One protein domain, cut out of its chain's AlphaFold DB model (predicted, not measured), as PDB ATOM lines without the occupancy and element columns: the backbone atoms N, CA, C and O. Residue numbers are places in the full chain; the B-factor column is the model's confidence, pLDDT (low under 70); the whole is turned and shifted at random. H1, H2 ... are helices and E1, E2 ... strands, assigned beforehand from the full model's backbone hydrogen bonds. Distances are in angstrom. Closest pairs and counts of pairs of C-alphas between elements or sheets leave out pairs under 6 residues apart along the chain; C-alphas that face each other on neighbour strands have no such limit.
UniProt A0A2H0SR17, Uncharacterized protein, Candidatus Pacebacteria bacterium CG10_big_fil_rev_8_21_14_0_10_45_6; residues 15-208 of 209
ATOM      1  N   ASN A  15     -37.937 -29.639  55.713       89.62
ATOM      2  CA  ASN A  15     -37.512 -30.940  56.251       89.62
ATOM      3  C   ASN A  15     -38.493 -32.067  55.904       89.62
ATOM      4  O   ASN A  15     -38.075 -33.198  55.648       89.62
ATOM      5  N   VAL A  16     -39.802 -31.788  55.912       90.12
ATOM      6  CA  VAL A  16     -40.823 -32.771  55.513       90.12
ATOM      7  C   VAL A  16     -40.644 -33.156  54.046       90.12
ATOM      8  O   VAL A  16     -40.712 -34.341  53.715       90.12
ATOM      9  N   ILE A  17     -40.381 -32.178  53.175       92.94
ATOM     10  CA  ILE A  17     -40.151 -32.420  51.745       92.94
ATOM     11  C   ILE A  17     -38.834 -33.154  51.516       92.94
ATOM     12  O   ILE A  17     -38.816 -34.134  50.771       92.94
ATOM     13  N   GLU A  18     -37.761 -32.744  52.193       93.31
ATOM     14  CA  GLU A  18     -36.468 -33.422  52.109       93.31
ATOM     15  C   GLU A  18     -36.590 -34.892  52.510       93.31
ATOM     16  O   GLU A  18     -36.175 -35.781  51.763       93.31
ATOM     17  N   LYS A  19     -37.220 -35.166  53.658       91.81
ATOM     18  CA  LYS A  19     -37.458 -36.531  54.131       91.81
ATOM     19  C   LYS A  19     -38.261 -37.341  53.115       91.81
ATOM     20  O   LYS A  19     -37.888 -38.468  52.812       91.81
ATOM     21  N   LEU A  20     -39.329 -36.764  52.570       91.69
ATOM     22  CA  LEU A  20     -40.191 -37.431  51.599       91.69
ATOM     23  C   LEU A  20     -39.452 -37.771  50.298       91.69
ATOM     24  O   LEU A  20     -39.621 -38.871  49.773       91.69
ATOM     25  N   ILE A  21     -38.623 -36.857  49.787       90.94
ATOM     26  CA  ILE A  21     -37.815 -37.104  48.587       90.94
ATOM     27  C   ILE A  21     -36.759 -38.181  48.868       90.94
ATOM     28  O   ILE A  21     -36.635 -39.110  48.074       90.94
ATOM     29  N   ARG A  22     -36.058 -38.121  50.008       91.25
ATOM     30  CA  ARG A  22     -35.066 -39.140  50.402       91.25
ATOM     31  C   ARG A  22     -35.688 -40.527  50.562       91.25
ATOM     32  O   ARG A  22     -35.175 -41.493  50.010       91.25
ATOM     33  N   GLU A  23     -36.823 -40.629  51.250       91.69
ATOM     34  CA  GLU A  23     -37.533 -41.905  51.406       91.69
ATOM     35  C   GLU A  23     -38.018 -42.461  50.063       91.69
ATOM     36  O   GLU A  23     -38.064 -43.676  49.884       91.69
ATOM     37  N   TYR A  24     -38.376 -41.598  49.109       88.81
ATOM     38  CA  TYR A  24     -38.726 -42.034  47.759       88.81
ATOM     39  C   TYR A  24     -37.506 -42.549  46.977       88.81
ATOM     40  O   TYR A  24     -37.643 -43.519  46.233       88.81
ATOM     41  N   GLU A  25     -36.315 -41.969  47.163       86.50
ATOM     42  CA  GLU A  25     -35.080 -42.504  46.564       86.50
ATOM     43  C   GLU A  25     -34.768 -43.918  47.071       86.50
ATOM     44  O   GLU A  25     -34.402 -44.789  46.280       86.50
ATOM     45  N   ASP A  26     -34.967 -44.159  48.368       88.81
ATOM     46  CA  ASP A  26     -34.759 -45.472  48.987       88.81
ATOM     47  C   ASP A  26     -35.907 -46.454  48.684       88.81
ATOM     48  O   ASP A  26     -35.716 -47.673  48.644       88.81
ATOM     49  N   ASN A  27     -37.115 -45.935  48.456       88.62
ATOM     50  CA  ASN A  27     -38.312 -46.701  48.133       88.62
ATOM     51  C   ASN A  27     -39.104 -46.046  46.983       88.62
ATOM     52  O   ASN A  27     -40.070 -45.310  47.227       88.62
ATOM     53  N   PRO A  28     -38.807 -46.411  45.721       83.81
ATOM     54  CA  PRO A  28     -39.468 -45.842  44.542       83.81
ATOM     55  C   PRO A  28     -40.987 -46.072  44.476       83.81
ATOM     56  O   PRO A  28     -41.685 -45.487  43.651       83.81
ATOM     57  N   THR A  29     -41.552 -46.925  45.338       86.94
ATOM     58  CA  THR A  29     -43.008 -47.128  45.409       86.94
ATOM     59  C   THR A  29     -43.718 -46.136  46.334       86.94
ATOM     60  O   THR A  29     -44.950 -46.069  46.308       86.94
ATOM     61  N   LEU A  30     -42.980 -45.330  47.110       90.50
ATOM     62  CA  LEU A  30     -43.526 -44.413  48.117       90.50
ATOM     63  C   LEU A  30     -44.558 -43.439  47.535       90.50
ATOM     64  O   LEU A  30     -45.653 -43.298  48.074       90.50
ATOM     65  N   LEU A  31     -44.264 -42.802  46.402       88.44
ATOM     66  CA  LEU A  31     -45.190 -41.837  45.789       88.44
ATOM     67  C   LEU A  31     -46.444 -42.524  45.217       88.44
ATOM     68  O   LEU A  31     -47.530 -41.937  45.173       88.44
ATOM     69  N   LYS A  32     -46.327 -43.801  44.836       86.88
ATOM     70  CA  LYS A  32     -47.425 -44.594  44.275       86.88
ATOM     71  C   LYS A  32     -48.370 -45.128  45.354       86.88
ATOM     72  O   LYS A  32     -49.585 -44.992  45.212       86.88
ATOM     73  N   THR A  33     -47.827 -45.763  46.391       86.94
ATOM     74  CA  THR A  33     -48.589 -46.554  47.379       86.94
ATOM     75  C   THR A  33     -48.209 -46.270  48.829       86.94
ATOM     76  O   THR A  33     -48.665 -46.982  49.722       86.94
ATOM     77  N   GLY A  34     -47.366 -45.271  49.083       87.00
ATOM     78  CA  GLY A  34     -46.951 -44.907  50.433       87.00
ATOM     79  C   GLY A  34     -48.128 -44.458  51.306       87.00
ATOM     80  O   GLY A  34     -49.088 -43.868  50.794       87.00
ATOM     81  N   PRO A  35     -48.075 -44.736  52.619       89.75
ATOM     82  CA  PRO A  35     -49.098 -44.286  53.550       89.75
ATOM     83  C   PRO A  35     -49.068 -42.760  53.704       89.75
ATOM     84  O   PRO A  35     -48.043 -42.115  53.479       89.75
ATOM     85  N   LYS A  36     -50.196 -42.182  54.128       88.62
ATOM     86  CA  LYS A  36     -50.262 -40.768  54.516       88.62
ATOM     87  C   LYS A  36     -49.367 -40.529  55.745       88.62
ATOM     88  O   LYS A  36     -49.460 -41.316  56.693       88.62
ATOM     89  N   PRO A  37     -48.515 -39.488  55.770       85.62
ATOM     90  CA  PRO A  37     -47.787 -39.104  56.978       85.62
ATOM     91  C   PRO A  37     -48.753 -38.740  58.116       85.62
ATOM     92  O   PRO A  37     -49.821 -38.195  57.861       85.62
ATOM     93  N   ALA A  38     -48.372 -39.000  59.371       76.12
ATOM     94  CA  ALA A  38     -49.262 -38.832  60.531       76.12
ATOM     95  C   ALA A  38     -49.871 -37.419  60.657       76.12
ATOM     96  O   ALA A  38     -51.032 -37.289  61.032       76.12
ATOM     97  N   ASP A  39     -49.112 -36.381  60.289       78.00
ATOM     98  CA  ASP A  39     -49.510 -34.973  60.429       78.00
ATOM     99  C   ASP A  39     -50.096 -34.353  59.147       78.00
ATOM    100  O   ASP A  39     -50.345 -33.145  59.103       78.00
ATOM    101  N   PHE A  40     -50.291 -35.148  58.086       79.88
ATOM    102  CA  PHE A  40     -50.787 -34.666  56.796       79.88
ATOM    103  C   PHE A  40     -51.889 -35.582  56.251       79.88
ATOM    104  O   PHE A  40     -51.629 -36.746  55.946       79.88
ATOM    105  N   PRO A  41     -53.109 -35.071  56.005       84.62
ATOM    106  CA  PRO A  41     -54.206 -35.878  55.464       84.62
ATOM    107  C   PRO A  41     -54.077 -36.155  53.949       84.62
ATOM    108  O   PRO A  41     -55.062 -36.507  53.299       84.62
ATOM    109  N   LEU A  42     -52.867 -36.070  53.390       87.19
ATOM    110  CA  LEU A  42     -52.543 -36.241  51.972       87.19
ATOM    111  C   LEU A  42     -51.564 -37.400  51.766       87.19
ATOM    112  O   LEU A  42     -50.743 -37.706  52.633       87.19
ATOM    113  N   LEU A  43     -51.635 -38.049  50.607       90.62
ATOM    114  CA  LEU A  43     -50.655 -39.060  50.212       90.62
ATOM    115  C   LEU A  43     -49.302 -38.402  49.895       90.62
ATOM    116  O   LEU A  43     -49.268 -37.235  49.500       90.62
ATOM    117  N   PRO A  44     -48.175 -39.133  49.990       91.88
ATOM    118  CA  PRO A  44     -46.848 -38.556  49.766       91.88
ATOM    119  C   PRO A  44     -46.715 -37.785  48.442       91.88
ATOM    120  O   PRO A  44     -46.215 -36.662  48.409       91.88
ATOM    121  N   ARG A  45     -47.254 -38.336  47.346       91.38
ATOM    122  CA  ARG A  45     -47.284 -37.637  46.052       91.38
ATOM    123  C   ARG A  45     -48.087 -36.336  46.087       91.38
ATOM    124  O   ARG A  45     -47.678 -35.380  45.458       91.38
ATOM    125  N   GLU A  46     -49.206 -36.288  46.803       91.44
ATOM    126  CA  GLU A  46     -50.075 -35.106  46.871       91.44
ATOM    127  C   GLU A  46     -49.377 -33.990  47.647       91.44
ATOM    128  O   GLU A  46     -49.438 -32.831  47.250       91.44
ATOM    129  N   ILE A  47     -48.631 -34.346  48.697       91.50
ATOM    130  CA  ILE A  47     -47.804 -33.399  49.451       91.50
ATOM    131  C   ILE A  47     -46.728 -32.790  48.549       91.50
ATOM    132  O   ILE A  47     -46.646 -31.568  48.431       91.50
ATOM    133  N   LEU A  48     -45.933 -33.638  47.890       92.38
ATOM    134  CA  LEU A  48     -44.847 -33.195  47.015       92.38
ATOM    135  C   LEU A  48     -45.361 -32.332  45.859       92.38
ATOM    136  O   LEU A  48     -44.801 -31.279  45.566       92.38
ATOM    137  N   VAL A  49     -46.430 -32.776  45.202       93.12
ATOM    138  CA  VAL A  49     -46.992 -32.107  44.029       93.12
ATOM    139  C   VAL A  49     -47.585 -30.753  44.405       93.12
ATOM    140  O   VAL A  49     -47.265 -29.762  43.755       93.12
ATOM    141  N   ASN A  50     -48.373 -30.673  45.480       92.19
ATOM    142  CA  ASN A  50     -48.923 -29.399  45.948       92.19
ATOM    143  C   ASN A  50     -47.807 -28.422  46.340       92.19
ATOM    144  O   ASN A  50     -47.860 -27.245  45.984       92.19
ATOM    145  N   TRP A  51     -46.756 -28.913  47.002       93.31
ATOM    146  CA  TRP A  51     -45.586 -28.101  47.324       93.31
ATOM    147  C   TRP A  51     -44.874 -27.594  46.058       93.31
ATOM    148  O   TRP A  51     -44.581 -26.404  45.959       93.31
ATOM    149  N   LEU A  52     -44.677 -28.449  45.047       94.56
ATOM    150  CA  LEU A  52     -44.081 -28.067  43.760       94.56
ATOM    151  C   LEU A  52     -44.941 -27.055  42.987       94.56
ATOM    152  O   LEU A  52     -44.388 -26.163  42.345       94.56
ATOM    153  N   LEU A  53     -46.271 -27.137  43.078       93.88
ATOM    154  CA  LEU A  53     -47.189 -26.166  42.470       93.88
ATOM    155  C   LEU A  53     -47.109 -24.778  43.132       93.88
ATOM    156  O   LEU A  53     -47.283 -23.769  42.446       93.88
ATOM    157  N   CYS A  54     -46.768 -24.693  44.425       92.81
ATOM    158  CA  CYS A  54     -46.496 -23.412  45.094       92.81
ATOM    159  C   CYS A  54     -45.240 -22.717  44.562       92.81
ATOM    160  O   CYS A  54     -45.176 -21.487  44.553       92.81
ATOM    161  N   VAL A  55     -44.222 -23.476  44.152       94.50
ATOM    162  CA  VAL A  55     -42.906 -22.928  43.795       94.50
ATOM    163  C   VAL A  55     -42.996 -21.833  42.716       94.50
ATOM    164  O   VAL A  55     -42.536 -20.721  42.983       94.50
ATOM    165  N   PRO A  56     -43.602 -22.041  41.531       93.94
ATOM    166  CA  PRO A  56     -43.716 -20.986  40.522       93.94
ATOM    167  C   PRO A  56     -44.609 -19.819  40.966       93.94
ATOM    168  O   PRO A  56     -44.297 -18.674  40.638       93.94
ATOM    169  N   LEU A  57     -45.665 -20.061  41.752       91.69
ATOM    170  CA  LEU A  57     -46.511 -18.984  42.281       91.69
ATOM    171  C   LEU A  57     -45.707 -18.041  43.188       91.69
ATOM    172  O   LEU A  57     -45.780 -16.819  43.047       91.69
ATOM    173  N   VAL A  58     -44.866 -18.589  44.064       93.12
ATOM    174  CA  VAL A  58     -44.041 -17.771  44.961       93.12
ATOM    175  C   VAL A  58     -42.848 -17.151  44.230       93.12
ATOM    176  O   VAL A  58     -42.554 -15.966  44.391       93.12
ATOM    177  N   HIS A  59     -42.143 -17.919  43.401       94.75
ATOM    178  CA  HIS A  59     -40.878 -17.471  42.814       94.75
ATOM    179  C   HIS A  59     -41.045 -16.609  41.569       94.75
ATOM    180  O   HIS A  59     -40.264 -15.670  41.387       94.75
ATOM    181  N   VAL A  60     -42.055 -16.884  40.744       93.19
ATOM    182  CA  VAL A  60     -42.323 -16.136  39.508       93.19
ATOM    183  C   VAL A  60     -43.378 -15.067  39.763       93.19
ATOM    184  O   VAL A  60     -43.095 -13.886  39.573       93.19
ATOM    185  N   ALA A  61     -44.558 -15.456  40.255       90.19
ATOM    186  CA  ALA A  61     -45.667 -14.518  40.451       90.19
ATOM    187  C   ALA A  61     -45.538 -13.661  41.727       90.19
ATOM    188  O   ALA A  61     -46.245 -12.670  41.865       90.19
ATOM    189  N   LYS A  62     -44.608 -13.992  42.638       93.31
ATOM    190  CA  LYS A  62     -44.415 -13.308  43.935       93.31
ATOM    191  C   LYS A  62     -45.650 -13.368  44.838       93.31
ATOM    192  O   LYS A  62     -45.891 -12.463  45.636       93.31
ATOM    193  N   HIS A  63     -46.429 -14.439  44.713       93.06
ATOM    194  CA  HIS A  63     -47.580 -14.686  45.571       93.06
ATOM    195  C   HIS A  63     -47.149 -15.332  46.894       93.06
ATOM    196  O   HIS A  63     -46.067 -15.910  46.999       93.06
ATOM    197  N   SER A  64     -48.008 -15.243  47.907       90.38
ATOM    198  CA  SER A  64     -47.902 -16.050  49.121       90.38
ATOM    199  C   SER A  64     -48.881 -17.207  49.015       90.38
ATOM    200  O   SER A  64     -50.080 -16.984  48.879       90.38
ATOM    201  N   CYS A  65     -48.389 -18.442  49.071       87.94
ATOM    202  CA  CYS A  65     -49.219 -19.631  48.905       87.94
ATOM    203  C   CYS A  65     -49.039 -20.579  50.085       87.94
ATOM    204  O   CYS A  65     -47.914 -20.849  50.512       87.94
ATOM    205  N   VAL A  66     -50.151 -21.117  50.580       87.06
ATOM    206  CA  VAL A  66     -50.147 -22.193  51.571       87.06
ATOM    207  C   VAL A  66     -50.899 -23.399  51.042       87.06
ATOM    208  O   VAL A  66     -51.921 -23.255  50.373       87.06
ATOM    209  N   MET A  67     -50.400 -24.594  51.342       85.88
ATOM    210  CA  MET A  67     -51.143 -25.807  51.032       85.88
ATOM    211  C   MET A  67     -52.405 -25.882  51.880       85.88
ATOM    212  O   MET A  67     -52.390 -25.599  53.083       85.88
ATOM    213  N   VAL A  68     -53.488 -26.297  51.238       80.00
ATOM    214  CA  VAL A  68     -54.725 -26.671  51.904       80.00
ATOM    215  C   VAL A  68     -54.992 -28.143  51.655       80.00
ATOM    216  O   VAL A  68     -54.834 -28.649  50.545       80.00
ATOM    217  N   ALA A  69     -55.367 -28.850  52.709       72.44
ATOM    218  CA  ALA A  69     -55.873 -30.200  52.596       72.44
ATOM    219  C   ALA A  69     -57.215 -30.261  53.313       72.44
ATOM    220  O   ALA A  69     -57.366 -29.772  54.436       72.44
ATOM    221  N   ASP A  70     -58.188 -30.831  52.624       64.94
ATOM    222  CA  ASP A  70     -59.511 -31.084  53.158       64.94
ATOM    223  C   ASP A  70     -59.720 -32.591  53.197       64.94
ATOM    224  O   ASP A  70     -59.355 -33.302  52.264       64.94
ATOM    225  N   ASP A  71     -60.302 -33.074  54.284       55.12
ATOM    226  CA  ASP A  71     -60.847 -34.426  54.395       55.12
ATOM    227  C   ASP A  71     -62.319 -34.471  53.951       55.12
ATOM    228  O   ASP A  71     -63.039 -35.423  54.255       55.12
ATOM    229  N   ARG A  72     -62.780 -33.438  53.230       56.47
ATOM    230  CA  ARG A  72     -64.160 -33.327  52.761       56.47
ATOM    231  C   ARG A  72     -64.554 -34.490  51.865       56.47
ATOM    232  O   ARG A  72     -63.803 -34.967  51.017       56.47
ATOM    233  N   GLU A  73     -65.828 -34.845  51.978       50.81
ATOM    234  CA  GLU A  73     -66.506 -35.799  51.099       50.81
ATOM    235  C   GLU A  73     -66.559 -35.342  49.626       50.81
ATOM    236  O   GLU A  73     -66.925 -36.136  48.761       50.81
ATOM    237  N   ASP A  74     -66.172 -34.092  49.320       56.56
ATOM    238  CA  ASP A  74     -66.062 -33.579  47.945       56.56
ATOM    239  C   ASP A  74     -64.939 -34.250  47.132       56.56
ATOM    240  O   ASP A  74     -64.906 -34.141  45.903       56.56
ATOM    241  N   GLY A  75     -64.073 -35.022  47.801       61.75
ATOM    242  CA  GLY A  75     -63.168 -35.975  47.172       61.75
ATOM    243  C   GLY A  75     -61.975 -35.335  46.471       61.75
ATOM    244  O   GLY A  75     -61.432 -35.959  45.558       61.75
ATOM    245  N   THR A  76     -61.592 -34.109  46.845       74.44
ATOM    246  CA  THR A  76     -60.380 -33.437  46.343       74.44
ATOM    247  C   THR A  76     -59.104 -34.014  46.961       74.44
ATOM    248  O   THR A  76     -59.082 -34.444  48.109       74.44
ATOM    249  N   ASP A  77     -58.013 -34.020  46.194       83.00
ATOM    250  CA  ASP A  77     -56.715 -34.573  46.600       83.00
ATOM    251  C   ASP A  77     -55.793 -33.457  47.156       83.00
ATOM    252  O   ASP A  77     -54.572 -33.471  46.969       83.00
ATOM    253  N   GLY A  78     -56.393 -32.448  47.800       84.75
ATOM    254  CA  GLY A  78     -55.739 -31.238  48.306       84.75
ATOM    255  C   GLY A  78     -55.858 -30.020  47.383       84.75
ATOM    256  O   GLY A  78     -56.581 -30.020  46.388       84.75
ATOM    257  N   GLY A  79     -55.163 -28.944  47.745       87.75
ATOM    258  CA  GLY A  79     -55.241 -27.665  47.053       87.75
ATOM    259  C   GLY A  79     -54.237 -26.636  47.565       87.75
ATOM    260  O   GLY A  79     -53.433 -26.919  48.456       87.75
ATOM    261  N   LEU A  80     -54.317 -25.417  47.034       89.81
ATOM    262  CA  LEU A  80     -53.534 -24.262  47.476       89.81
ATOM    263  C   LEU A  80     -54.445 -23.084  47.793       89.81
ATOM    264  O   LEU A  80     -55.346 -22.761  47.023       89.81
ATOM    265  N   LEU A  81     -54.162 -22.396  48.890       89.75
ATOM    266  CA  LEU A  81     -54.675 -21.061  49.146       89.75
ATOM    267  C   LEU A  81     -53.605 -20.050  48.745       89.75
ATOM    268  O   LEU A  81     -52.565 -19.930  49.399       89.75
ATOM    269  N   ASP A  82     -53.884 -19.307  47.684       90.94
ATOM    270  CA  ASP A  82     -53.138 -18.111  47.332       90.94
ATOM    271  C   ASP A  82     -53.619 -16.965  48.226       90.94
ATOM    272  O   ASP A  82     -54.713 -16.424  48.073       90.94
ATOM    273  N   GLN A  83     -52.797 -16.608  49.204       89.56
ATOM    274  CA  GLN A  83     -53.087 -15.557  50.171       89.56
ATOM    275  C   GLN A  83     -52.959 -14.156  49.567       89.56
ATOM    276  O   GLN A  83     -53.494 -13.207  50.135       89.56
ATOM    277  N   THR A  84     -52.268 -14.016  48.433       91.44
ATOM    278  CA  THR A  84     -52.152 -12.739  47.726       91.44
ATOM    279  C   THR A  84     -53.453 -12.407  47.004       91.44
ATOM    280  O   THR A  84     -53.929 -11.277  47.088       91.44
ATOM    281  N   THR A  85     -54.048 -13.384  46.316       90.88
ATOM    282  CA  THR A  85     -55.296 -13.182  45.555       90.88
ATOM    283  C   THR A  85     -56.556 -13.558  46.337       90.88
ATOM    284  O   THR A  85     -57.662 -13.174  45.955       90.88
ATOM    285  N   GLY A  86     -56.411 -14.309  47.430       87.62
ATOM    286  CA  GLY A  86     -57.517 -14.906  48.181       87.62
ATOM    287  C   GLY A  86     -58.173 -16.094  47.470       87.62
ATOM    288  O   GLY A  86     -59.199 -16.592  47.938       87.62
ATOM    289  N   LEU A  87     -57.620 -16.546  46.338       88.19
ATOM    290  CA  LEU A  87     -58.156 -17.664  45.572       88.19
ATOM    291  C   LEU A  87     -57.729 -18.996  46.186       88.19
ATOM    292  O   LEU A  87     -56.590 -19.182  46.610       88.19
ATOM    293  N   THR A  88     -58.662 -19.945  46.203       86.56
ATOM    294  CA  THR A  88     -58.363 -21.343  46.519       86.56
ATOM    295  C   THR A  88     -58.385 -22.167  45.239       86.56
ATOM    296  O   THR A  88     -59.344 -22.118  44.468       86.56
ATOM    297  N   HIS A  89     -57.311 -22.912  45.038       87.19
ATOM    298  CA  HIS A  89     -57.107 -23.873  43.969       87.19
ATOM    299  C   HIS A  89     -57.356 -25.264  44.538       87.19
ATOM    300  O   HIS A  89     -56.712 -25.636  45.516       87.19
ATOM    301  N   PHE A  90     -58.294 -26.014  43.964       86.69
ATOM    302  CA  PHE A  90     -58.607 -27.376  44.392       86.69
ATOM    303  C   PHE A  90     -58.178 -28.360  43.323       86.69
ATOM    304  O   PHE A  90     -58.527 -28.201  42.150       86.69
ATOM    305  N   PHE A  91     -57.463 -29.395  43.750       89.00
ATOM    306  CA  PHE A  91     -56.827 -30.328  42.848       89.00
ATOM    307  C   PHE A  91     -57.434 -31.719  42.924       89.00
ATOM    308  O   PHE A  91     -57.737 -32.259  43.985       89.00
ATOM    309  N   GLN A  92     -57.555 -32.328  41.753       89.75
ATOM    310  CA  GLN A  92     -57.616 -33.774  41.599       89.75
ATOM    311  C   GLN A  92     -56.249 -34.256  41.154       89.75
ATOM    312  O   GLN A  92     -55.704 -33.728  40.191       89.75
ATOM    313  N   HIS A  93     -55.723 -35.297  41.777       90.19
ATOM    314  CA  HIS A  93     -54.446 -35.872  41.410       90.19
ATOM    315  C   HIS A  93     -54.624 -37.142  40.574       90.19
ATOM    316  O   HIS A  93     -55.533 -37.965  40.755       90.19
ATOM    317  N   VAL A  94     -53.705 -37.328  39.630       90.56
ATOM    318  CA  VAL A  94     -53.464 -38.603  38.963       90.56
ATOM    319  C   VAL A  94     -51.979 -38.886  38.946       90.56
ATOM    320  O   VAL A  94     -51.185 -38.065  38.503       90.56
ATOM    321  N   TYR A  95     -51.622 -40.091  39.375       88.94
ATOM    322  CA  TYR A  95     -50.264 -40.594  39.272       88.94
ATOM    323  C   TYR A  95     -50.059 -41.370  37.967       88.94
ATOM    324  O   TYR A  95     -50.818 -42.297  37.644       88.94
ATOM    325  N   VAL A  96     -49.010 -41.012  37.235       87.88
ATOM    326  CA  VAL A  96     -48.464 -41.761  36.105       87.88
ATOM    327  C   VAL A  96     -47.170 -42.422  36.592       87.88
ATOM    328  O   VAL A  96     -46.150 -41.742  36.686       87.88
ATOM    329  N   PRO A  97     -47.187 -43.722  36.943       78.94
ATOM    330  CA  PRO A  97     -45.964 -44.420  37.325       78.94
ATOM    331  C   PRO A  97     -45.027 -44.555  36.121       78.94
ATOM    332  O   PRO A  97     -45.483 -44.603  34.972       78.94
ATOM    333  N   THR A  98     -43.730 -44.709  36.381       72.31
ATOM    334  CA  THR A  98     -42.766 -45.134  35.365       72.31
ATOM    335  C   THR A  98     -43.205 -46.497  34.828       72.31
ATOM    336  O   THR A  98     -43.307 -47.477  35.568       72.31
ATOM    337  N   HIS A  99     -43.551 -46.562  33.544       57.84
ATOM    338  CA  HIS A  99     -43.962 -47.810  32.912       57.84
ATOM    339  C   HIS A  99     -42.754 -48.493  32.276       57.84
ATOM    340  O   HIS A  99     -42.447 -48.265  31.107       57.84
ATOM    341  N   GLU A 100     -42.134 -49.406  33.017       51.53
ATOM    342  CA  GLU A 100     -41.539 -50.580  32.391       51.53
ATOM    343  C   GLU A 100     -42.685 -51.558  32.115       51.53
ATOM    344  O   GLU A 100     -43.306 -52.114  33.022       51.53
ATOM    345  N   THR A 101     -43.064 -51.725  30.848       51.69
ATOM    346  CA  THR A 101     -43.937 -52.854  30.501       51.69
ATOM    347  C   THR A 101     -43.149 -54.159  30.686       51.69
ATOM    348  O   THR A 101     -41.932 -54.147  30.502       51.69
ATOM    349  N   PRO A 102     -43.794 -55.318  30.931       46.22
ATOM    350  CA  PRO A 102     -43.109 -56.621  30.986       46.22
ATOM    351  C   PRO A 102     -42.296 -56.977  29.726       46.22
ATOM    352  O   PRO A 102     -41.573 -57.965  29.711       46.22
ATOM    353  N   ARG A 103     -42.446 -56.196  28.646       50.16
ATOM    354  CA  ARG A 103     -41.735 -56.328  27.369       50.16
ATOM    355  C   ARG A 103     -40.661 -55.249  27.152       50.16
ATOM    356  O   ARG A 103     -40.172 -55.122  26.037       50.16
ATOM    357  N   GLY A 104     -40.345 -54.433  28.160       50.97
ATOM    358  CA  GLY A 104     -39.338 -53.367  28.070       50.97
ATOM    359  C   GLY A 104     -39.724 -52.176  27.180       50.97
ATOM    360  O   GLY A 104     -38.887 -51.329  26.889       50.97
ATOM    361  N   VAL A 105     -40.981 -52.081  26.727       50.53
ATOM    362  CA  VAL A 105     -41.448 -50.933  25.936       50.53
ATOM    363  C   VAL A 105     -41.710 -49.763  26.877       50.53
ATOM    364  O   VAL A 105     -42.669 -49.803  27.654       50.53
ATOM    365  N   VAL A 106     -40.872 -48.730  26.777       58.28
ATOM    366  CA  VAL A 106     -41.075 -47.424  27.412       58.28
ATOM    367  C   VAL A 106     -42.128 -46.670  26.598       58.28
ATOM    368  O   VAL A 106     -41.879 -46.268  25.461       58.28
ATOM    369  N   GLN A 107     -43.338 -46.508  27.138       59.34
ATOM    370  CA  GLN A 107     -44.324 -45.620  26.515       59.34
ATOM    371  C   GLN A 107     -43.863 -44.165  26.657       59.34
ATOM    372  O   GLN A 107     -43.396 -43.761  27.720       59.34
ATOM    373  N   LYS A 108     -44.022 -43.363  25.595       75.06
ATOM    374  CA  LYS A 108     -43.772 -41.917  25.661       75.06
ATOM    375  C   LYS A 108     -44.652 -41.291  26.747       75.06
ATOM    376  O   LYS A 108     -45.860 -41.541  26.774       75.06
ATOM    377  N   ILE A 109     -44.059 -40.434  27.579       80.56
ATOM    378  CA  ILE A 109     -44.728 -39.742  28.690       80.56
ATOM    379  C   ILE A 109     -46.044 -39.068  28.266       80.56
ATOM    380  O   ILE A 109     -47.052 -39.224  28.952       80.56
ATOM    381  N   ASN A 110     -46.087 -38.438  27.086       83.69
ATOM    382  CA  ASN A 110     -47.290 -37.791  26.552       83.69
ATOM    383  C   ASN A 110     -48.471 -38.762  26.414       83.69
ATOM    384  O   ASN A 110     -49.586 -38.439  26.815       83.69
ATOM    385  N   GLY A 111     -48.231 -39.975  25.904       83.75
ATOM    386  CA  GLY A 111     -49.279 -40.989  25.751       83.75
ATOM    387  C   GLY A 111     -49.831 -41.459  27.097       83.75
ATOM    388  O   GLY A 111     -51.043 -41.619  27.255       83.75
ATOM    389  N   LEU A 112     -48.956 -41.608  28.095       84.75
ATOM    390  CA  LEU A 112     -49.353 -41.965  29.455       84.75
ATOM    391  C   LEU A 112     -50.189 -40.861  30.110       84.75
ATOM    392  O   LEU A 112     -51.267 -41.149  30.637       84.75
ATOM    393  N   VAL A 113     -49.734 -39.609  30.019       86.62
ATOM    394  CA  VAL A 113     -50.443 -38.429  30.535       86.62
ATOM    395  C   VAL A 113     -51.828 -38.312  29.903       86.62
ATOM    396  O   VAL A 113     -52.825 -38.214  30.620       86.62
ATOM    397  N   VAL A 114     -51.922 -38.422  28.575       87.25
ATOM    398  CA  VAL A 114     -53.200 -38.361  27.848       87.25
ATOM    399  C   VAL A 114     -54.131 -39.497  28.262       87.25
ATOM    400  O   VAL A 114     -55.314 -39.257  28.499       87.25
ATOM    401  N   SER A 115     -53.619 -40.721  28.428       86.56
ATOM    402  CA  SER A 115     -54.448 -41.849  28.874       86.56
ATOM    403  C   SER A 115     -55.074 -41.591  30.251       86.56
ATOM    404  O   SER A 115     -56.257 -41.857  30.471       86.56
ATOM    405  N   LYS A 116     -54.301 -41.013  31.177       87.44
ATOM    406  CA  LYS A 116     -54.745 -40.685  32.533       87.44
ATOM    407  C   LYS A 116     -55.732 -39.529  32.556       87.44
ATOM    408  O   LYS A 116     -56.748 -39.627  33.247       87.44
ATOM    409  N   PHE A 117     -55.473 -38.493  31.763       87.56
ATOM    410  CA  PHE A 117     -56.417 -37.405  31.537       87.56
ATOM    411  C   PHE A 117     -57.768 -37.949  31.051       87.56
ATOM    412  O   PHE A 117     -58.797 -37.706  31.680       87.56
ATOM    413  N   GLN A 118     -57.769 -38.766  29.993       86.62
ATOM    414  CA  GLN A 118     -58.996 -39.310  29.405       86.62
ATOM    415  C   GLN A 118     -59.790 -40.169  30.396       86.62
ATOM    416  O   GLN A 118     -61.018 -40.106  30.410       86.62
ATOM    417  N   LEU A 119     -59.121 -40.948  31.255       86.50
ATOM    418  CA  LEU A 119     -59.798 -41.723  32.302       86.50
ATOM    419  C   LEU A 119     -60.553 -40.833  33.298       86.50
ATOM    420  O   LEU A 119     -61.657 -41.191  33.706       86.50
ATOM    421  N   LYS A 120     -59.988 -39.681  33.680       86.12
ATOM    422  CA  LYS A 120     -60.665 -38.717  34.561       86.12
ATOM    423  C   LYS A 120     -61.755 -37.946  33.813       86.12
ATOM    424  O   LYS A 120     -62.859 -37.840  34.334       86.12
ATOM    425  N   ALA A 121     -61.497 -37.501  32.584       82.25
ATOM    426  CA  ALA A 121     -62.471 -36.770  31.769       82.25
ATOM    427  C   ALA A 121     -63.734 -37.598  31.450       82.25
ATOM    428  O   ALA A 121     -64.839 -37.062  31.407       82.25
ATOM    429  N   ARG A 122     -63.608 -38.927  31.312       84.88
ATOM    430  CA  ARG A 122     -64.748 -39.849  31.121       84.88
ATOM    431  C   ARG A 122     -65.763 -39.848  32.266       84.88
ATOM    432  O   ARG A 122     -66.874 -40.325  32.063       84.88
ATOM    433  N   LYS A 123     -65.413 -39.323  33.443       83.94
ATOM    434  CA  LYS A 123     -66.363 -39.148  34.553       83.94
ATOM    435  C   LYS A 123     -67.411 -38.058  34.283       83.94
ATOM    436  O   LYS A 123     -68.393 -37.982  35.013       83.94
ATOM    437  N   GLY A 124     -67.238 -37.267  33.222       80.44
ATOM    438  CA  GLY A 124     -68.210 -36.281  32.753       80.44
ATOM    439  C   GLY A 124     -67.928 -34.860  33.242       80.44
ATOM    440  O   GLY A 124     -67.117 -34.636  34.136       80.44
ATOM    441  N   ILE A 125     -68.623 -33.891  32.637       81.06
ATOM    442  CA  ILE A 125     -68.403 -32.451  32.857       81.06
ATOM    443  C   ILE A 125     -68.636 -32.065  34.320       81.06
ATOM    444  O   ILE A 125     -67.797 -31.383  34.891       81.06
ATOM    445  N   GLY A 126     -69.702 -32.564  34.953       81.56
ATOM    446  CA  GLY A 126     -70.003 -32.237  36.353       81.56
ATOM    447  C   GLY A 126     -68.938 -32.705  37.354       81.56
ATOM    448  O   GLY A 126     -68.834 -32.136  38.431       81.56
ATOM    449  N   TYR A 127     -68.122 -33.708  37.005       81.81
ATOM    450  CA  TYR A 127     -66.967 -34.108  37.821       81.81
ATOM    451  C   TYR A 127     -65.770 -33.168  37.642       81.81
ATOM    452  O   TYR A 127     -64.919 -33.084  38.519       81.81
ATOM    453  N   ALA A 128     -65.656 -32.520  36.487       82.06
ATOM    454  CA  ALA A 128     -64.487 -31.734  36.119       82.06
ATOM    455  C   ALA A 128     -64.691 -30.225  36.357       82.06
ATOM    456  O   ALA A 128     -63.728 -29.504  36.608       82.06
ATOM    457  N   GLU A 129     -65.935 -29.750  36.312       84.12
ATOM    458  CA  GLU A 129     -66.282 -28.333  36.404       84.12
ATOM    459  C   GLU A 129     -65.733 -27.674  37.680       84.12
ATOM    460  O   GLU A 129     -65.933 -28.150  38.794       84.12
ATOM    461  N   GLY A 130     -65.008 -26.563  37.509       79.75
ATOM    462  CA  GLY A 130     -64.409 -25.799  38.610       79.75
ATOM    463  C   GLY A 130     -63.170 -26.431  39.256       79.75
ATOM    464  O   GLY A 130     -62.502 -25.759  40.041       79.75
ATOM    465  N   ILE A 131     -62.824 -27.670  38.897       84.38
ATOM    466  CA  ILE A 131     -61.703 -28.425  39.465       84.38
ATOM    467  C   ILE A 131     -60.473 -28.319  38.565       84.38
ATOM    468  O   ILE A 131     -60.564 -28.384  37.338       84.38
ATOM    469  N   GLU A 132     -59.300 -28.191  39.172       90.44
ATOM    470  CA  GLU A 132     -58.018 -28.286  38.481       90.44
ATOM    471  C   GLU A 132     -57.496 -29.730  38.550       90.44
ATOM    472  O   GLU A 132     -57.490 -30.362  39.606       90.44
ATOM    473  N   LEU A 133     -57.072 -30.291  37.417       91.81
ATOM    474  CA  LEU A 133     -56.506 -31.640  37.375       91.81
ATOM    475  C   LEU A 133     -54.985 -31.555  37.402       91.81
ATOM    476  O   LEU A 133     -54.391 -30.872  36.580       91.81
ATOM    477  N   VAL A 134     -54.349 -32.319  38.274       93.44
ATOM    478  CA  VAL A 134     -52.901 -32.430  38.364       93.44
ATOM    479  C   VAL A 134     -52.473 -33.850  38.018       93.44
ATOM    480  O   VAL A 134     -52.857 -34.828  38.659       93.44
ATOM    481  N   ILE A 135     -51.659 -33.977  36.980       92.88
ATOM    482  CA  ILE A 135     -51.078 -35.228  36.514       92.88
ATOM    483  C   ILE A 135     -49.608 -35.213  36.906       92.88
ATOM    484  O   ILE A 135     -48.813 -34.478  36.323       92.88
ATOM    485  N   PHE A 136     -49.251 -36.032  37.888       92.31
ATOM    486  CA  PHE A 136     -47.870 -36.209  38.310       92.31
ATOM    487  C   PHE A 136     -47.277 -37.456  37.659       92.31
ATOM    488  O   PHE A 136     -47.797 -38.560  37.835       92.31
ATOM    489  N   SER A 137     -46.206 -37.266  36.895       89.00
ATOM    490  CA  SER A 137     -45.507 -38.310  36.164       89.00
ATOM    491  C   SER A 137     -44.136 -38.601  36.745       89.00
ATOM    492  O   SER A 137     -43.238 -37.762  36.751       89.00
ATOM    493  N   ASP A 138     -43.989 -39.857  37.135       82.12
ATOM    494  CA  ASP A 138     -42.746 -40.497  37.549       82.12
ATOM    495  C   ASP A 138     -41.929 -41.003  36.344       82.12
ATOM    496  O   ASP A 138     -40.763 -41.379  36.443       82.12
ATOM    497  N   ALA A 139     -42.539 -41.025  35.153       74.50
ATOM    498  CA  ALA A 139     -41.793 -41.259  33.926       74.50
ATOM    499  C   ALA A 139     -40.856 -40.073  33.661       74.50
ATOM    500  O   ALA A 139     -41.310 -38.931  33.589       74.50
ATOM    501  N   VAL A 140     -39.566 -40.369  33.489       71.50
ATOM    502  CA  VAL A 140     -38.544 -39.381  33.142       71.50
ATOM    503  C   VAL A 140     -38.731 -38.927  31.697       71.50
ATOM    504  O   VAL A 140     -38.773 -39.752  30.780       71.50
ATOM    505  N   GLY A 141     -38.819 -37.618  31.477       67.94
ATOM    506  CA  GLY A 141     -38.866 -37.048  30.133       67.94
ATOM    507  C   GLY A 141     -39.507 -35.668  30.070       67.94
ATOM    508  O   GLY A 141     -40.137 -35.204  31.019       67.94
ATOM    509  N   LEU A 142     -39.350 -35.013  28.921       69.31
ATOM    510  CA  LEU A 142     -40.050 -33.770  28.632       69.31
ATOM    511  C   LEU A 142     -41.470 -34.081  28.155       69.31
ATOM    512  O   LEU A 142     -41.691 -34.886  27.251       69.31
ATOM    513  N   VAL A 143     -42.423 -33.415  28.788       75.06
ATOM    514  CA  VAL A 143     -43.814 -33.353  28.357       75.06
ATOM    515  C   VAL A 143     -43.887 -32.356  27.206       75.06
ATOM    516  O   VAL A 143     -43.523 -31.202  27.407       75.06
ATOM    517  N   GLU A 144     -44.356 -32.767  26.025       84.25
ATOM    518  CA  GLU A 144     -44.521 -31.852  24.880       84.25
ATOM    519  C   GLU A 144     -45.918 -31.214  24.934       84.25
ATOM    520  O   GLU A 144     -46.906 -31.869  24.571       84.25
ATOM    521  N   PRO A 145     -46.059 -29.941  25.355       82.88
ATOM    522  CA  PRO A 145     -47.375 -29.359  25.621       82.88
ATOM    523  C   PRO A 145     -48.237 -29.276  24.360       82.88
ATOM    524  O   PRO A 145     -49.454 -29.430  24.415       82.88
ATOM    525  N   THR A 146     -47.604 -29.063  23.202       82.69
ATOM    526  CA  THR A 146     -48.292 -28.981  21.906       82.69
ATOM    527  C   THR A 146     -48.904 -30.314  21.478       82.69
ATOM    528  O   THR A 146     -49.977 -30.318  20.876       82.69
ATOM    529  N   GLU A 147     -48.259 -31.440  21.787       82.31
ATOM    530  CA  GLU A 147     -48.788 -32.773  21.488       82.31
ATOM    531  C   GLU A 147     -49.959 -33.098  22.415       82.31
ATOM    532  O   GLU A 147     -51.014 -33.525  21.949       82.31
ATOM    533  N   ILE A 148     -49.814 -32.822  23.714       82.38
ATOM    534  CA  ILE A 148     -50.876 -33.081  24.692       82.38
ATOM    535  C   ILE A 148     -52.098 -32.208  24.422       82.38
ATOM    536  O   ILE A 148     -53.206 -32.736  24.398       82.38
ATOM    537  N   ASN A 149     -51.916 -30.913  24.145       81.19
ATOM    538  CA  ASN A 149     -53.024 -30.006  23.836       81.19
ATOM    539  C   ASN A 149     -53.867 -30.492  22.656       81.19
ATOM    540  O   ASN A 149     -55.090 -30.498  22.753       81.19
ATOM    541  N   LYS A 150     -53.232 -30.976  21.580       79.75
ATOM    542  CA  LYS A 150     -53.947 -31.563  20.431       79.75
ATOM    543  C   LYS A 150     -54.784 -32.781  20.822       79.75
ATOM    544  O   LYS A 150     -55.824 -33.028  20.225       79.75
ATOM    545  N   LEU A 151     -54.323 -33.559  21.799       75.69
ATOM    546  CA  LEU A 151     -54.965 -34.805  22.217       75.69
ATOM    547  C   LEU A 151     -56.077 -34.604  23.258       75.69
ATOM    548  O   LEU A 151     -56.892 -35.510  23.444       75.69
ATOM    549  N   ILE A 152     -56.116 -33.447  23.927       75.44
ATOM    550  CA  ILE A 152     -57.139 -33.103  24.931       75.44
ATOM    551  C   ILE A 152     -58.096 -31.988  24.472       75.44
ATOM    552  O   ILE A 152     -59.019 -31.626  25.209       75.44
ATOM    553  N   GLU A 153     -57.897 -31.439  23.269       72.88
ATOM    554  CA  GLU A 153     -58.724 -30.373  22.695       72.88
ATOM    555  C   GLU A 153     -60.212 -30.766  22.675       72.88
ATOM    556  O   GLU A 153     -60.585 -31.861  22.260       72.88
ATOM    557  N   GLY A 154     -61.076 -29.870  23.166       65.56
ATOM    558  CA  GLY A 154     -62.529 -30.081  23.223       65.56
ATOM    559  C   GLY A 154     -63.028 -31.002  24.344       65.56
ATOM    560  O   GLY A 154     -64.236 -31.128  24.522       65.56
ATOM    561  N   VAL A 155     -62.132 -31.612  25.129       65.62
ATOM    562  CA  VAL A 155     -62.476 -32.585  26.190       65.62
ATOM    563  C   VAL A 155     -62.252 -32.008  27.594       65.62
ATOM    564  O   VAL A 155     -62.545 -32.666  28.587       65.62
ATOM    565  N   HIS A 156     -61.723 -30.781  27.689       66.00
ATOM    566  CA  HIS A 156     -60.972 -30.363  28.867       66.00
ATOM    567  C   HIS A 156     -61.768 -30.428  30.172       66.00
ATOM    568  O   HIS A 156     -61.229 -31.026  31.087       66.00
ATOM    569  N   GLY A 157     -63.019 -29.944  30.246       76.25
ATOM    570  CA  GLY A 157     -63.961 -30.101  31.380       76.25
ATOM    571  C   GLY A 157     -63.520 -29.494  32.726       76.25
ATOM    572  O   GLY A 157     -64.303 -28.827  33.389       76.25
ATOM    573  N   PHE A 158     -62.264 -29.722  33.102       85.94
ATOM    574  CA  PHE A 158     -61.487 -29.134  34.174       85.94
ATOM    575  C   PHE A 158     -61.226 -27.659  33.906       85.94
ATOM    576  O   PHE A 158     -61.163 -27.221  32.755       85.94
ATOM    577  N   LYS A 159     -61.012 -26.906  34.981       87.25
ATOM    578  CA  LYS A 159     -60.622 -25.498  34.929       87.25
ATOM    579  C   LYS A 159     -59.253 -25.319  34.262       87.25
ATOM    580  O   LYS A 159     -59.132 -24.521  33.345       87.25
ATOM    581  N   SER A 160     -58.267 -26.106  34.691       89.12
ATOM    582  CA  SER A 160     -56.912 -26.166  34.122       89.12
ATOM    583  C   SER A 160     -56.318 -27.562  34.375       89.12
ATOM    584  O   SER A 160     -56.717 -28.237  35.331       89.12
ATOM    585  N   VAL A 161     -55.393 -28.017  33.524       90.31
ATOM    586  CA  VAL A 161     -54.640 -29.270  33.718       90.31
ATOM    587  C   VAL A 161     -53.166 -28.954  33.940       90.31
ATOM    588  O   VAL A 161     -52.505 -28.365  33.095       90.31
ATOM    589  N   TYR A 162     -52.625 -29.397  35.064       93.06
ATOM    590  CA  TYR A 162     -51.220 -29.289  35.418       93.06
ATOM    591  C   TYR A 162     -50.550 -30.630  35.144       93.06
ATOM    592  O   TYR A 162     -50.990 -31.660  35.648       93.06
ATOM    593  N   VAL A 163     -49.482 -30.642  34.356       92.56
ATOM    594  CA  VAL A 163     -48.651 -31.826  34.137       92.56
ATOM    595  C   VAL A 163     -47.299 -31.572  34.776       92.56
ATOM    596  O   VAL A 163     -46.536 -30.728  34.307       92.56
ATOM    597  N   LEU A 164     -47.016 -32.295  35.854       93.31
ATOM    598  CA  LEU A 164     -45.760 -32.231  36.583       93.31
ATOM    599  C   LEU A 164     -44.971 -33.515  36.321       93.31
ATOM    600  O   LEU A 164     -45.496 -34.605  36.532       93.31
ATOM    601  N   ALA A 165     -43.728 -33.410  35.868       90.19
ATOM    602  CA  ALA A 165     -42.893 -34.565  35.546       90.19
ATOM    603  C   ALA A 165     -41.466 -34.395  36.062       90.19
ATOM    604  O   ALA A 165     -40.928 -33.287  36.049       90.19
ATOM    605  N   ILE A 166     -40.847 -35.498  36.477       87.38
ATOM    606  CA  ILE A 166     -39.419 -35.529  36.806       87.38
ATOM    607  C   ILE A 166     -38.622 -35.466  35.496       87.38
ATOM    608  O   ILE A 166     -38.807 -36.285  34.597       87.38
ATOM    609  N   GLU A 167     -37.723 -34.493  35.372       86.25
ATOM    610  CA  GLU A 167     -36.829 -34.377  34.217       86.25
ATOM    611  C   GLU A 167     -35.538 -35.164  34.435       86.25
ATOM    612  O   GLU A 167     -35.126 -35.935  33.574       86.25
ATOM    613  N   LYS A 168     -34.857 -34.904  35.553       87.44
ATOM    614  CA  LYS A 168     -33.572 -35.510  35.914       87.44
ATOM    615  C   LYS A 168     -33.160 -35.104  37.327       87.44
ATOM    616  O   LYS A 168     -33.727 -34.192  37.923       87.44
ATOM    617  N   LYS A 169     -32.095 -35.736  37.807       89.12
ATOM    618  CA  LYS A 169     -31.310 -35.324  38.970       89.12
ATOM    619  C   LYS A 169     -29.883 -35.036  38.506       89.12
ATOM    620  O   LYS A 169     -29.322 -35.831  37.752       89.12
ATOM    621  N   ASP A 170     -29.306 -33.912  38.920       92.44
ATOM    622  CA  ASP A 170     -27.901 -33.585  38.648       92.44
ATOM    623  C   ASP A 170     -27.244 -32.834  39.822       92.44
ATOM    624  O   ASP A 170     -27.753 -32.855  40.939       92.44
ATOM    625  N   LYS A 171     -26.073 -32.221  39.622       93.88
ATOM    626  CA  LYS A 171     -25.342 -31.521  40.692       93.88
ATOM    627  C   LYS A 171     -26.120 -30.357  41.328       93.88
ATOM    628  O   LYS A 171     -25.814 -30.001  42.461       93.88
ATOM    629  N   ASP A 172     -27.078 -29.770  40.610       93.56
ATOM    630  CA  ASP A 172     -27.853 -28.612  41.060       93.56
ATOM    631  C   ASP A 172     -29.126 -29.029  41.823       93.56
ATOM    632  O   ASP A 172     -29.750 -28.185  42.471       93.56
ATOM    633  N   GLY A 173     -29.483 -30.320  41.794       94.56
ATOM    634  CA  GLY A 173     -30.586 -30.903  42.556       94.56
ATOM    635  C   GLY A 173     -31.550 -31.730  41.704       94.56
ATOM    636  O   GLY A 173     -31.151 -32.426  40.764       94.56
ATOM    637  N   TYR A 174     -32.832 -31.663  42.058       92.94
ATOM    638  CA  TYR A 174     -33.939 -32.346  41.392       92.94
ATOM    639  C   TYR A 174     -34.626 -31.409  40.405       92.94
ATOM    640  O   TYR A 174     -35.045 -30.307  40.762       92.94
ATOM    641  N   HIS A 175     -34.762 -31.850  39.159       92.94
ATOM    642  CA  HIS A 175     -35.353 -31.061  38.089       92.94
ATOM    643  C   HIS A 175     -36.742 -31.583  37.761       92.94
ATOM    644  O   HIS A 175     -36.914 -32.764  37.449       92.94
ATOM    645  N   TYR A 176     -37.714 -30.677  37.769       92.88
ATOM    646  CA  TYR A 176     -39.097 -30.949  37.414       92.88
ATOM    647  C   TYR A 176     -39.551 -30.027  36.288       92.88
ATOM    648  O   TYR A 176     -39.207 -28.843  36.251       92.88
ATOM    649  N   TRP A 177     -40.380 -30.564  35.404       92.25
ATOM    650  CA  TRP A 177     -41.176 -29.781  34.471       92.25
ATOM    651  C   TRP A 177     -42.582 -29.638  35.012       92.25
ATOM    652  O   TRP A 177     -43.230 -30.643  35.287       92.25
ATOM    653  N   LEU A 178     -43.067 -28.405  35.101       93.44
ATOM    654  CA  LEU A 178     -44.476 -28.106  35.291       93.44
ATOM    655  C   LEU A 178     -45.014 -27.467  34.016       93.44
ATOM    656  O   LEU A 178     -44.602 -26.370  33.652       93.44
ATOM    657  N   THR A 179     -45.957 -28.131  33.363       92.06
ATOM    658  CA  THR A 179     -46.722 -27.566  32.251       92.06
ATOM    659  C   THR A 179     -48.144 -27.295  32.709       92.06
ATOM    660  O   THR A 179     -48.834 -28.207  33.152       92.06
ATOM    661  N   VAL A 180     -48.593 -26.052  32.580       90.88
ATOM    662  CA  VAL A 180     -49.975 -25.647  32.845       90.88
ATOM    663  C   VAL A 180     -50.707 -25.568  31.516       90.88
ATOM    664  O   VAL A 180     -50.350 -24.760  30.666       90.88
ATOM    665  N   LEU A 181     -51.718 -26.406  31.334       88.00
ATOM    666  CA  LEU A 181     -52.630 -26.426  30.196       88.00
ATOM    667  C   LEU A 181     -53.916 -25.714  30.633       88.00
ATOM    668  O   LEU A 181     -54.807 -26.314  31.229       88.00
ATOM    669  N   ASP A 182     -53.964 -24.402  30.414       81.31
ATOM    670  CA  ASP A 182     -55.080 -23.548  30.845       81.31
ATOM    671  C   ASP A 182     -56.228 -23.584  29.826       81.31
ATOM    672  O   ASP A 182     -57.407 -23.602  30.157       81.31
ATOM    673  N   SER A 183     -55.878 -23.639  28.542       72.56
ATOM    674  CA  SER A 183     -56.822 -23.895  27.455       72.56
ATOM    675  C   SER A 183     -56.097 -24.598  26.303       72.56
ATOM    676  O   SER A 183     -54.865 -24.549  26.259       72.56
ATOM    677  N   PRO A 184     -56.809 -25.162  25.304       65.94
ATOM    678  CA  PRO A 184     -56.179 -25.854  24.172       65.94
ATOM    679  C   PRO A 184     -55.108 -25.041  23.424       65.94
ATOM    680  O   PRO A 184     -54.283 -25.607  22.712       65.94
ATOM    681  N   ARG A 185     -55.111 -23.706  23.565       69.00
ATOM    682  CA  ARG A 185     -54.179 -22.786  22.894       69.00
ATOM    683  C   ARG A 185     -53.321 -21.958  23.847       69.00
ATOM    684  O   ARG A 185     -52.545 -21.130  23.380       69.00
ATOM    685  N   LYS A 186     -53.463 -22.150  25.159       81.56
ATOM    686  CA  LYS A 186     -52.743 -21.379  26.176       81.56
ATOM    687  C   LYS A 186     -52.124 -22.343  27.170       81.56
ATOM    688  O   LYS A 186     -52.832 -22.950  27.974       81.56
ATOM    689  N   TYR A 187     -50.808 -22.464  27.091       86.00
ATOM    690  CA  TYR A 187     -50.022 -23.229  28.037       86.00
ATOM    691  C   TYR A 187     -48.793 -22.443  28.469       86.00
ATOM    692  O   TYR A 187     -48.330 -21.570  27.741       86.00
ATOM    693  N   PHE A 188     -48.290 -22.781  29.650       88.88
ATOM    694  CA  PHE A 188     -47.047 -22.251  30.196       88.88
ATOM    695  C   PHE A 188     -46.210 -23.405  30.704       88.88
ATOM    696  O   PHE A 188     -46.759 -24.344  31.289       88.88
ATOM    697  N   THR A 189     -44.899 -23.319  30.530       90.94
ATOM    698  CA  THR A 189     -43.992 -24.337  31.054       90.94
ATOM    699  C   THR A 189     -42.945 -23.707  31.958       90.94
ATOM    700  O   THR A 189     -42.273 -22.739  31.604       90.94
ATOM    701  N   PHE A 190     -42.790 -24.297  33.137       93.81
ATOM    702  CA  PHE A 190     -41.779 -23.952  34.118       93.81
ATOM    703  C   PHE A 190     -40.840 -25.131  34.316       93.81
ATOM    704  O   PHE A 190     -41.276 -26.267  34.511       93.81
ATOM    705  N   ARG A 191     -39.544 -24.842  34.334       94.25
ATOM    706  CA  ARG A 191     -38.539 -25.730  34.901       94.25
ATOM    707  C   ARG A 191     -38.325 -25.348  36.354       94.25
ATOM    708  O   ARG A 191     -37.935 -24.213  36.627       94.25
ATOM    709  N   ILE A 192     -38.559 -26.283  37.260       95.94
ATOM    710  CA  ILE A 192     -38.348 -26.117  38.695       95.94
ATOM    711  C   ILE A 192     -37.110 -26.922  39.078       95.94
ATOM    712  O   ILE A 192     -37.039 -28.117  38.803       95.94
ATOM    713  N   ILE A 193     -36.137 -26.266  39.700       96.50
ATOM    714  CA  ILE A 193     -34.937 -26.901  40.244       96.50
ATOM    715  C   ILE A 193     -35.037 -26.821  41.760       96.50
ATOM    716  O   ILE A 193     -34.991 -25.725  42.325       96.50
ATOM    717  N   VAL A 194     -35.191 -27.978  42.391       96.75
ATOM    718  CA  VAL A 194     -35.240 -28.136  43.844       96.75
ATOM    719  C   VAL A 194     -33.847 -28.542  44.324       96.75
ATOM    720  O   VAL A 194     -33.361 -29.593  43.900       96.75
ATOM    721  N   PRO A 195     -33.178 -27.743  45.172       96.75
ATOM    722  CA  PRO A 195     -31.876 -28.115  45.724       96.75
ATOM    723  C   PRO A 195     -31.976 -29.363  46.615       96.75
ATOM    724  O   PRO A 195     -33.056 -29.738  47.059       96.75
ATOM    725  N   TYR A 196     -30.846 -30.016  46.901       94.25
ATOM    726  CA  TYR A 196     -30.825 -31.256  47.694       94.25
ATOM    727  C   TYR A 196     -31.271 -31.101  49.149       94.25
ATOM    728  O   TYR A 196     -31.759 -32.063  49.734       94.25
ATOM    729  N   ASP A 197     -31.120 -29.906  49.718       93.25
ATOM    730  CA  ASP A 197     -31.668 -29.550  51.033       93.25
ATOM    731  C   ASP A 197     -33.176 -29.246  50.975       93.25
ATOM    732  O   ASP A 197     -33.779 -28.889  51.980       93.25
ATOM    733  N   CYS A 198     -33.777 -29.344  49.782       94.06
ATOM    734  CA  CYS A 198     -35.173 -29.047  49.491       94.06
ATOM    735  C   CYS A 198     -35.629 -27.669  49.978       94.06
ATOM    736  O   CYS A 198     -36.824 -27.450  50.180       94.06
ATOM    737  N   SER A 199     -34.696 -26.722  50.135       93.94
ATOM    738  CA  SER A 199     -35.040 -25.415  50.664       93.94
ATOM    739  C   SER A 199     -35.935 -24.659  49.691       93.94
ATOM    740  O   SER A 199     -35.499 -24.262  48.602       93.94
ATOM    741  N   PHE A 200     -37.181 -24.393  50.099       93.06
ATOM    742  CA  PHE A 200     -38.173 -23.749  49.239       93.06
ATOM    743  C   PHE A 200     -37.690 -22.389  48.727       93.06
ATOM    744  O   PHE A 200     -37.947 -22.014  47.583       93.06
ATOM    745  N   ARG A 201     -36.957 -21.640  49.560       92.62
ATOM    746  CA  ARG A 201     -36.409 -20.318  49.207       92.62
ATOM    747  C   ARG A 201     -35.289 -20.384  48.173       92.62
ATOM    748  O   ARG A 201     -35.068 -19.399  47.475       92.62
ATOM    749  N   ASN A 202     -34.606 -21.518  48.083       95.38
ATOM    750  CA  ASN A 202     -33.473 -21.723  47.187       95.38
ATOM    751  C   ASN A 202     -33.874 -22.433  45.886       95.38
ATOM    752  O   ASN A 202     -33.031 -22.592  44.999       95.38
ATOM    753  N   CYS A 203     -35.146 -22.827  45.741       96.56
ATOM    754  CA  CYS A 203     -35.682 -23.308  44.475       96.56
ATOM    755  C   CYS A 203     -35.442 -22.283  43.360       96.56
ATOM    756  O   CYS A 203     -35.652 -21.081  43.537       96.56
ATOM    757  N   LYS A 204     -35.035 -22.761  42.183       96.81
ATOM    758  CA  LYS A 204     -34.909 -21.929  40.980       96.81
ATOM    759  C   LYS A 204     -36.029 -22.273  40.019       96.81
ATOM    760  O   LYS A 204     -36.303 -23.448  39.785       96.81
ATOM    761  N   VAL A 205     -36.641 -21.253  39.428       96.38
ATOM    762  CA  VAL A 205     -37.698 -21.426  38.430       96.38
ATOM    763  C   VAL A 205     -37.318 -20.693  37.159       96.38
ATOM    764  O   VAL A 205     -36.990 -19.508  37.196       96.38
ATOM    765  N   VAL A 206     -37.376 -21.398  36.035       93.56
ATOM    766  CA  VAL A 206     -37.196 -20.816  34.703       93.56
ATOM    767  C   VAL A 206     -38.472 -21.058  33.917       93.56
ATOM    768  O   VAL A 206     -38.838 -22.206  33.684       93.56
ATOM    769  N   GLN A 207     -39.155 -19.991  33.510       89.44
ATOM    770  CA  GLN A 207     -40.241 -20.102  32.542       89.44
ATOM    771  C   GLN A 207     -39.630 -20.288  31.152       89.44
ATOM    772  O   GLN A 207     -38.771 -19.503  30.751       89.44
ATOM    773  N   THR A 208     -40.019 -21.348  30.448       80.25
ATOM    774  CA  THR A 208     -39.392 -21.726  29.174       80.25
ATOM    775  C   THR A 208     -40.265 -21.451  27.959       80.25
ATOM    776  O   THR A 208     -39.688 -21.252  26.895       80.25
TER     777      THR A 208
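AT A GLANCE: This is residues 15 to 208 of the 209 residues of an uncharacterized protein of Candidatus Pacebacteria bacterium CG10_big_fil_rev_8_21_14_0_10_45_6 (UniProt A0A2H0SR17). A twisted sheet of eight strands, curled like part of a barrel, wraps round helix H3, while H4 and H6 pack side by side outside the curl. H1 and H2 sit by the first end of H3. The printed part has 194 residues, with six named helices and eight named strands in the order H1 H2 H3 E1 E2 E3 H4 H5 E4 H6 E5 E6 E7 E8. The sheet's order is E1 to E8, mixed; the class is mixed, helices and strands. The whole is compact, radius of gyration of the C-alphas 15.9 A, spans 47 by 41 by 34 A.

HOW THE PARTS SIT: H1, residues 15 to 26, and H2, residues 30 to 33, only just touch, only at the corner, with 3 pairs of C-alphas within 8 A; the closest are Tyr 24 and Leu 30, 5.4 A. H3, residues 44 to 59, touches H2, closest C-alphas Leu 31 and Arg 45, 4.7 A. E1, residues 65 to 68, E2, 79 to 82, and E3, 88 to 96, form a meander, each strand the antiparallel neighbour of the one before: N 66 and O 81 are 2.9 A apart, N 80 and O 89 2.8 A. H4, residues 109 to 121, and H5, 125 to 128, lie between E3 and its parallel neighbour E4, residues 132 to 137, with N 94 and O 134 at 2.8 A; this strand-helix-strand unit has a right-handed crossover. H6, residues 145 to 152, touches H4, closest C-alphas Asn 110 and Ile 148, 6.2 A. E5, residues 161 to 170, is parallel to E4, with N 162 and O 133 at 2.8 A. A second meander runs from E5 through E6, residues 173 to 183, and E7, 186 to 194, to E8, 204 to 207; N 163 and O 179 are 2.8 A apart, N 178 and O 190 2.9 A, N 191 and O 206 2.8 A. The sheet curls round H3, closest C-alphas Cys 54 and Cys 65, 6.0 A, at edge strand E1, and Pro 56 and Val 205, 6.4 A, at edge strand E8. Every O i to N i+4 pair is within hydrogen-bond range in H1, H4 and H6, and 10 of 12 in H3; H2 and H5 are too short for such a pair.

IN THESE COORDINATES: H1 begins at C-alpha 15, (-37.512, -30.940, 56.251). H3 is 23.0 A long, E6 31.1 A. E8 ends at C-alpha 207, (-40.241, -20.102, 32.542).

THE WHOLE: The printed part has no cut. The link E3 to H4 is long. Mean pLDDT of the printed part is 84.5; among the 22 residues under 70 are 99 to 107.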